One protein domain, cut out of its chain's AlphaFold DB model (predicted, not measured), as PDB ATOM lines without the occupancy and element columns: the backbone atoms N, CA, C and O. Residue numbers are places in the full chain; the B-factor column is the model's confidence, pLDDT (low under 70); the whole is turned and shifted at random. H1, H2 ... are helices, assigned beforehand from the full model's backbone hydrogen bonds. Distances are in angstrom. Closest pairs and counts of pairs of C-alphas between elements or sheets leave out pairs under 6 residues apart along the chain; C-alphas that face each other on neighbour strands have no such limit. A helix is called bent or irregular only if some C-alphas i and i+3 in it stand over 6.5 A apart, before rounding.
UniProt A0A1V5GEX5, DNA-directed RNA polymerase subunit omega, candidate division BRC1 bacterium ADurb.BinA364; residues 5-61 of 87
ATOM      1  N   ARG A   5     101.273 126.034 102.868       55.94
ATOM      2  CA  ARG A   5     101.382 126.663 104.188       55.94
ATOM      3  C   ARG A   5     100.406 126.080 105.206       55.94
ATOM      4  O   ARG A   5     100.788 125.891 106.357       55.94
ATOM      5  N   ASP A   6      99.191 125.738 104.785       57.12
ATOM      6  CA  ASP A   6      98.202 125.114 105.671       57.12
ATOM      7  C   ASP A   6      98.572 123.662 105.973       57.12
ATOM      8  O   ASP A   6      98.379 123.185 107.092       57.12
ATOM      9  N   LEU A   7      99.170 122.976 104.995       57.00
ATOM     10  CA  LEU A   7      99.672 121.615 105.155       57.00
ATOM     11  C   LEU A   7     100.869 121.565 106.118       57.00
ATOM     12  O   LEU A   7     100.934 120.676 106.967       57.00
ATOM     13  N   ASP A   8     101.772 122.543 106.032       61.97
ATOM     14  CA  ASP A   8     102.931 122.676 106.918       61.97
ATOM     15  C   ASP A   8     102.523 123.053 108.347       61.97
ATOM     16  O   ASP A   8     103.031 122.466 109.303       61.97
ATOM     17  N   LEU A   9     101.548 123.954 108.508       62.19
ATOM     18  CA  LEU A   9     100.993 124.318 109.815       62.19
ATOM     19  C   LEU A   9     100.326 123.110 110.496       62.19
ATOM     20  O   LEU A   9     100.496 122.882 111.696       62.19
ATOM     21  N   LEU A  10      99.622 122.285 109.717       59.03
ATOM     22  CA  LEU A  10      99.082 121.005 110.172       59.03
ATOM     23  C   LEU A  10     100.175 120.023 110.570       59.03
ATOM     24  O   LEU A  10     100.044 119.348 111.589       59.03
ATOM     25  N   LEU A  11     101.257 119.950 109.797       63.25
ATOM     26  CA  LEU A  11     102.385 119.070 110.077       63.25
ATOM     27  C   LEU A  11     103.135 119.494 111.354       63.25
ATOM     28  O   LEU A  11     103.604 118.638 112.108       63.25
ATOM     29  N   GLU A  12     103.225 120.796 111.630       65.00
ATOM     30  CA  GLU A  12     103.764 121.337 112.883       65.00
ATOM     31  C   GLU A  12     102.856 121.033 114.084       65.00
ATOM     32  O   GLU A  12     103.336 120.533 115.103       65.00
ATOM     33  N   GLU A  13     101.538 121.218 113.961       59.62
ATOM     34  CA  GLU A  13     100.566 120.836 114.998       59.62
ATOM     35  C   GLU A  13     100.485 119.301 115.195       59.62
ATOM     36  O   GLU A  13     100.247 118.829 116.313       59.62
ATOM     37  N   MET A  14     100.740 118.496 114.151       58.81
ATOM     38  CA  MET A  14     100.893 117.031 114.230       58.81
ATOM     39  C   MET A  14     102.126 116.651 115.044       58.81
ATOM     40  O   MET A  14     102.024 115.824 115.950       58.81
ATOM     41  N   LYS A  15     103.273 117.284 114.774       60.41
ATOM     42  CA  LYS A  15     104.500 117.108 115.571       60.41
ATOM     43  C   LYS A  15     104.311 117.573 117.020       60.41
ATOM     44  O   LYS A  15     104.933 117.011 117.916       60.41
ATOM     45  N   ALA A  16     103.419 118.537 117.255       61.03
ATOM     46  CA  ALA A  16     103.020 118.999 118.585       61.03
ATOM     47  C   ALA A  16     101.918 118.146 119.260       61.03
ATOM     48  O   ALA A  16     101.525 118.449 120.387       61.03
ATOM     49  N   GLY A  17     101.414 117.087 118.604       52.88
ATOM     50  CA  GLY A  17     100.445 116.132 119.165       52.88
ATOM     51  C   GLY A  17      98.971 116.570 119.143       52.88
ATOM     52  O   GLY A  17      98.138 115.918 119.770       52.88
ATOM     53  N   ARG A  18      98.623 117.654 118.438       55.09
ATOM     54  CA  ARG A  18      97.282 118.283 118.472       55.09
ATOM     55  C   ARG A  18      96.430 118.057 117.220       55.09
ATOM     56  O   ARG A  18      95.206 118.183 117.265       55.09
ATOM     57  N   ALA A  19      97.051 117.687 116.106       56.72
ATOM     58  CA  ALA A  19      96.389 117.662 114.801       56.72
ATOM     59  C   ALA A  19      95.427 116.483 114.554       56.72
ATOM     60  O   ALA A  19      94.552 116.591 113.697       56.72
ATOM     61  N   ASN A  20      95.503 115.391 115.324       65.94
ATOM     62  CA  ASN A  20      94.562 114.273 115.161       65.94
ATOM     63  C   ASN A  20      93.116 114.686 115.491       65.94
ATOM     64  O   ASN A  20      92.180 114.275 114.811       65.94
ATOM     65  N   TYR A  21      92.917 115.541 116.498       67.56
ATOM     66  CA  TYR A  21      91.576 115.938 116.939       67.56
ATOM     67  C   TYR A  21      90.872 116.871 115.951       67.56
ATOM     68  O   TYR A  21      89.669 116.730 115.734       67.56
ATOM     69  N   HIS A  22      91.601 117.799 115.332       71.12
ATOM     70  CA  HIS A  22      91.034 118.734 114.356       71.12
ATOM     71  C   HIS A  22      90.627 118.026 113.066       71.12
ATOM     72  O   HIS A  22      89.518 118.245 112.582       71.12
ATOM     73  N   LEU A  23      91.466 117.107 112.577       75.25
ATOM     74  CA  LEU A  23      91.147 116.253 111.436       75.25
ATOM     75  C   LEU A  23      89.875 115.441 111.678       75.25
ATOM     76  O   LEU A  23      88.919 115.542 110.912       75.25
ATOM     77  N   VAL A  24      89.830 114.700 112.787       79.69
ATOM     78  CA  VAL A  24      88.667 113.875 113.144       79.69
ATOM     79  C   VAL A  24      87.414 114.733 113.308       79.69
ATOM     80  O   VAL A  24      86.348 114.361 112.827       79.69
ATOM     81  N   THR A  25      87.529 115.905 113.935       80.44
ATOM     82  CA  THR A  25      86.390 116.812 114.139       80.44
ATOM     83  C   THR A  25      85.878 117.388 112.820       80.44
ATOM     84  O   THR A  25      84.667 117.490 112.630       80.44
ATOM     85  N   CYS A  26      86.773 117.768 111.907       81.00
ATOM     86  CA  CYS A  26      86.405 118.315 110.606       81.00
ATOM     87  C   CYS A  26      85.700 117.263 109.741       81.00
ATOM     88  O   CYS A  26      84.590 117.501 109.261       81.00
ATOM     89  N   ILE A  27      86.275 116.059 109.655       83.81
ATOM     90  CA  ILE A  27      85.669 114.929 108.943       83.81
ATOM     91  C   ILE A  27      84.319 114.558 109.565       83.81
ATOM     92  O   ILE A  27      83.333 114.450 108.846       83.81
ATOM     93  N   ALA A  28      84.217 114.455 110.894       83.69
ATOM     94  CA  ALA A  28      82.954 114.134 111.563       83.69
ATOM     95  C   ALA A  28      81.854 115.177 111.296       83.69
ATOM     96  O   ALA A  28      80.696 114.819 111.073       83.69
ATOM     97  N   LYS A  29      82.205 116.471 111.289       85.50
ATOM     98  CA  LYS A  29      81.273 117.546 110.918       85.50
ATOM     99  C   LYS A  29      80.814 117.400 109.472       85.50
ATOM    100  O   LYS A  29      79.616 117.495 109.220       85.50
ATOM    101  N   ARG A  30      81.735 117.127 108.543       87.25
ATOM    102  CA  ARG A  30      81.392 116.967 107.128       87.25
ATOM    103  C   ARG A  30      80.507 115.751 106.879       87.25
ATOM    104  O   ARG A  30      79.470 115.881 106.240       87.25
ATOM    105  N   VAL A  31      80.874 114.600 107.431       88.44
ATOM    106  CA  VAL A  31      80.104 113.351 107.340       88.44
ATOM    107  C   VAL A  31      78.667 113.556 107.813       88.44
ATOM    108  O   VAL A  31      77.722 113.084 107.180       88.44
ATOM    109  N   LYS A  32      78.486 114.312 108.902       88.62
ATOM    110  CA  LYS A  32      77.160 114.670 109.408       88.62
ATOM    111  C   LYS A  32      76.371 115.518 108.407       88.62
ATOM    112  O   LYS A  32      75.198 115.225 108.203       88.62
ATOM    113  N   SER A  33      76.987 116.523 107.781       87.38
ATOM    114  CA  SER A  33      76.329 117.324 106.738       87.38
ATOM    115  C   SER A  33      75.904 116.465 105.545       87.38
ATOM    116  O   SER A  33      74.748 116.532 105.135       87.38
ATOM    117  N   LEU A  34      76.789 115.591 105.055       86.56
ATOM    118  CA  LEU A  34      76.483 114.659 103.962       86.56
ATOM    119  C   LEU A  34      75.313 113.730 104.326       86.56
ATOM    120  O   LEU A  34      74.391 113.536 103.541       86.56
ATOM    121  N   SER A  35      75.285 113.236 105.567       85.12
ATOM    122  CA  SER A  35      74.185 112.405 106.085       85.12
ATOM    123  C   SER A  35      72.859 113.168 106.225       85.12
ATOM    124  O   SER A  35      71.794 112.559 106.227       85.12
ATOM    125  N   MET A  36      72.908 114.497 106.349       89.12
ATOM    126  CA  MET A  36      71.734 115.379 106.356       89.12
ATOM    127  C   MET A  36      71.254 115.748 104.943       89.12
ATOM    128  O   MET A  36      70.302 116.516 104.812       89.12
ATOM    129  N   GLY A  37      71.872 115.191 103.897       84.75
ATOM    130  CA  GLY A  37      71.517 115.436 102.500       84.75
ATOM    131  C   GLY A  37      72.285 116.585 101.849       84.75
ATOM    132  O   GLY A  37      71.903 117.023 100.763       84.75
ATOM    133  N   ASP A  38      73.349 117.081 102.490       86.56
ATOM    134  CA  ASP A  38      74.261 118.026 101.848       86.56
ATOM    135  C   ASP A  38      74.968 117.363 100.661       86.56
ATOM    136  O   ASP A  38      75.277 116.168 100.682       86.56
ATOM    137  N   ARG A  39      75.214 118.134  99.602       86.56
ATOM    138  CA  ARG A  39      75.782 117.589  98.368       86.56
ATOM    139  C   ARG A  39      77.303 117.451  98.492       86.56
ATOM    140  O   ARG A  39      77.963 118.389  98.954       86.56
ATOM    141  N   PRO A  40      77.876 116.326  98.029       86.38
ATOM    142  CA  PRO A  40      79.314 116.208  97.845       86.38
ATOM    143  C   PRO A  40      79.844 117.303  96.911       86.38
ATOM    144  O   PRO A  40      79.255 117.588  95.868       86.38
ATOM    145  N   ALA A  41      80.971 117.905  97.277       81.81
ATOM    146  CA  ALA A  41      81.709 118.881  96.477       81.81
ATOM    147  C   ALA A  41      82.709 118.221  95.505       81.81
ATOM    148  O   ALA A  41      83.415 118.919  94.769       81.81
ATOM    149  N   VAL A  42      82.778 116.889  95.527       83.12
ATOM    150  CA  VAL A  42      83.598 116.035  94.661       83.12
ATOM    151  C   VAL A  42      82.713 115.038  93.927       83.12
ATOM    152  O   VAL A  42      81.602 114.739  94.368       83.12
ATOM    153  N   GLU A  43      83.220 114.497  92.823       78.25
ATOM    154  CA  GLU A  43      82.585 113.370  92.144       78.25
ATOM    155  C   GLU A  43      82.594 112.159  93.086       78.25
ATOM    156  O   GLU A  43      83.640 111.550  93.348       78.25
ATOM    157  N   ALA A  44      81.425 111.867  93.647       70.06
ATOM    158  CA  ALA A  44      81.173 110.754  94.544       70.06
ATOM    159  C   ALA A  44      80.033 109.912  93.974       70.06
ATOM    160  O   ALA A  44      78.992 110.443  93.578       70.06
ATOM    161  N   ASP A  45      80.245 108.601  93.935       75.31
ATOM    162  CA  ASP A  45      79.200 107.648  93.583       75.31
ATOM    163  C   ASP A  45      78.144 107.594  94.697       75.31
ATOM    164  O   ASP A  45      78.447 107.815  95.870       75.31
ATOM    165  N   ILE A  46      76.900 107.272  94.332       68.94
ATOM    166  CA  ILE A  46      75.754 107.234  95.262       68.94
ATOM    167  C   ILE A  46      75.970 106.227  96.406       68.94
ATOM    168  O   ILE A  46      75.462 106.437  97.505       68.94
ATOM    169  N   ASP A  47      76.752 105.175  96.162       76.44
ATOM    170  CA  ASP A  47      77.016 104.098  97.121       76.44
ATOM    171  C   ASP A  47      78.298 104.313  97.950       76.44
ATOM    172  O   ASP A  47      78.708 103.428  98.701       76.44
ATOM    173  N   MET A  48      78.968 105.461  97.802       79.88
ATOM    174  CA  MET A  48      80.212 105.749  98.514       79.88
ATOM    175  C   MET A  48      79.934 106.132  99.970       79.88
ATOM    176  O   MET A  48      79.043 106.934 100.258       79.88
ATOM    177  N   ASP A  49      80.722 105.582 100.896       85.88
ATOM    178  CA  ASP A  49      80.568 105.869 102.319       85.88
ATOM    179  C   ASP A  49      80.819 107.373 102.574       85.88
ATOM    180  O   ASP A  49      81.810 107.925 102.079       85.88
ATOM    181  N   PRO A  50      79.980 108.082 103.354       84.56
ATOM    182  CA  PRO A  50      80.126 109.528 103.558       84.56
ATOM    183  C   PRO A  50      81.484 109.937 104.144       84.56
ATOM    184  O   PRO A  50      81.930 111.071 103.971       84.56
ATOM    185  N   VAL A  51      82.144 109.015 104.850       85.31
ATOM    186  CA  VAL A  51      83.498 109.196 105.387       85.31
ATOM    187  C   VAL A  51      84.525 109.282 104.262       85.31
ATOM    188  O   VAL A  51      85.374 110.174 104.283       85.31
ATOM    189  N   ASP A  52      84.418 108.408 103.264       85.69
ATOM    190  CA  ASP A  52      85.324 108.382 102.117       85.69
ATOM    191  C   ASP A  52      85.136 109.628 101.252       85.69
ATOM    192  O   ASP A  52      86.116 110.241 100.822       85.69
ATOM    193  N   VAL A  53      83.888 110.073 101.084       86.88
ATOM    194  CA  VAL A  53      83.572 111.337 100.409       86.88
ATOM    195  C   VAL A  53      84.216 112.520 101.135       86.88
ATOM    196  O   VAL A  53      84.910 113.315 100.506       86.88
ATOM    197  N   ALA A  54      84.069 112.613 102.460       85.44
ATOM    198  CA  ALA A  54      84.660 113.696 103.249       85.44
ATOM    199  C   ALA A  54      86.200 113.689 103.218       85.44
ATOM    200  O   ALA A  54      86.829 114.748 103.183       85.44
ATOM    201  N   LEU A  55      86.825 112.507 103.212       83.50
ATOM    202  CA  LEU A  55      88.275 112.369 103.065       83.50
ATOM    203  C   LEU A  55      88.746 112.792 101.673       83.50
ATOM    204  O   LEU A  55      89.768 113.468 101.553       83.50
ATOM    205  N   LYS A  56      87.997 112.434 100.629       85.12
ATOM    206  CA  LYS A  56      88.283 112.837  99.251       85.12
ATOM    207  C   LYS A  56      88.140 114.349  99.074       85.12
ATOM    208  O   LYS A  56      89.032 114.987  98.526       85.12
ATOM    209  N   GLU A  57      87.089 114.942  99.629       83.69
ATOM    210  CA  GLU A  57      86.888 116.393  99.663       83.69
ATOM    211  C   GLU A  57      88.017 117.118 100.401       83.69
ATOM    212  O   GLU A  57      88.492 118.158  99.941       83.69
ATOM    213  N   LEU A  58      88.487 116.564 101.521       81.56
ATOM    214  CA  LEU A  58      89.638 117.102 102.233       81.56
ATOM    215  C   LEU A  58      90.918 117.002 101.388       81.56
ATOM    216  O   LEU A  58      91.685 117.960 101.316       81.56
ATOM    217  N   HIS A  59      91.145 115.863 100.731       79.50
ATOM    218  CA  HIS A  59      92.331 115.645  99.906       79.50
ATOM    219  C   HIS A  59      92.371 116.567  98.679       79.50
ATOM    220  O   HIS A  59      93.423 117.103  98.334       79.50
ATOM    221  N   GLU A  60      91.218 116.807  98.059       82.25
ATOM    222  CA  GLU A  60      91.063 117.741  96.942       82.25
ATOM    223  C   GLU A  60      91.051 119.219  97.386       82.25
ATOM    224  O   GLU A  60      91.017 120.122  96.546       82.25
ATOM    225  N   GLY A  61      91.110 119.486  98.698       78.88
ATOM    226  CA  GLY A  61      91.133 120.833  99.274       78.88
ATOM    227  C   GLY A  61      89.785 121.556  99.216       78.88
ATOM    228  O   GLY A  61      89.746 122.781  99.281       78.88
TER     229      GLY A  61
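Overview. This is residues 5 to 61 of the 87 residues of the protein "DNA-directed RNA polymerase subunit omega" of candidate division BRC1 bacterium ADurb.BinA364 (UniProt A0A1V5GEX5). One long straight helix, H2, makes a bar along the longest axis, with a short helix, H1, turned off at a corner by its first end and another short helix, H3, packed slantwise on the half toward its other end. H1 and H3 reach out to roughly the same side of H2 with a gap between them, and the long loop of residues 36 to 49 folds back from the end of H2 to the beginning of H3. The printed part has 57 residues, with three named helices in the order H1, H2, H3 and no named strand; its class is all helix. It is only just loose, close to compact, with a radius of gyration of the C-alphas of 12.7 A, and its outline is a rod spanning 37 by 18 by 14 A.

Arrangement. H1, residues 5 to 15, and H2, residues 19 to 35, touch only at the corner by their link, H2 with residues 19 to 20 alone. Their closest C-alphas are those of Glu 13 and Ala 19, 5.2 A apart. They run opposite ways at a steep tilt of 61 degrees. H2 touches H3, residues 50 to 59, with 10 pairs of C-alphas within 8 A. The closest C-alphas of these two are those of Val 31 and Pro 50, 5.4 A apart. H2 and H3 run opposite ways at a steep tilt of 54 degrees, and their centres are 9.5 A apart. H1 and H3 are apart. In H1, H2 and H3 every O i to N i+4 pair is within hydrogen-bond range.

Along the chain. H1 runs from Arg 5 to Lys 15, 15.2 A from first to last C-alpha, and begins with C-alpha 5 at (101.382, 126.663, 104.188). H2, the longest helix with 17 residues, runs from Ala 19 to Ser 35 over 24.4 A; its C-alpha 35 is at (74.185, 112.405, 106.085). H3 runs from Pro 50 to His 59 over 14.1 A and ends with C-alpha 59 at (92.331, 115.645, 99.906). No helix is bent.

Size, cuts and confidence. The two C-alphas farthest apart are those of Ala 16 and Ile 46, at 37.8 A, while the C-alphas of Arg 5 and Gly 61, the first and last printed residues, are 12.8 A apart. The printed part has no cut. The link from H1 to H2 is tight, with 3 residues between them, and the link from H2 to H3 is long, with 14 residues. The C-alphas of residues 36 to 49 lie 12 to 18 A from the mean of the C-alphas. The mean pLDDT of the printed part is 75.8, and 18 residues are under 70, namely residues 5 to 21 and residue 46. The mean pLDDT of H1 is 60, that of H2 80 and that of H3 84.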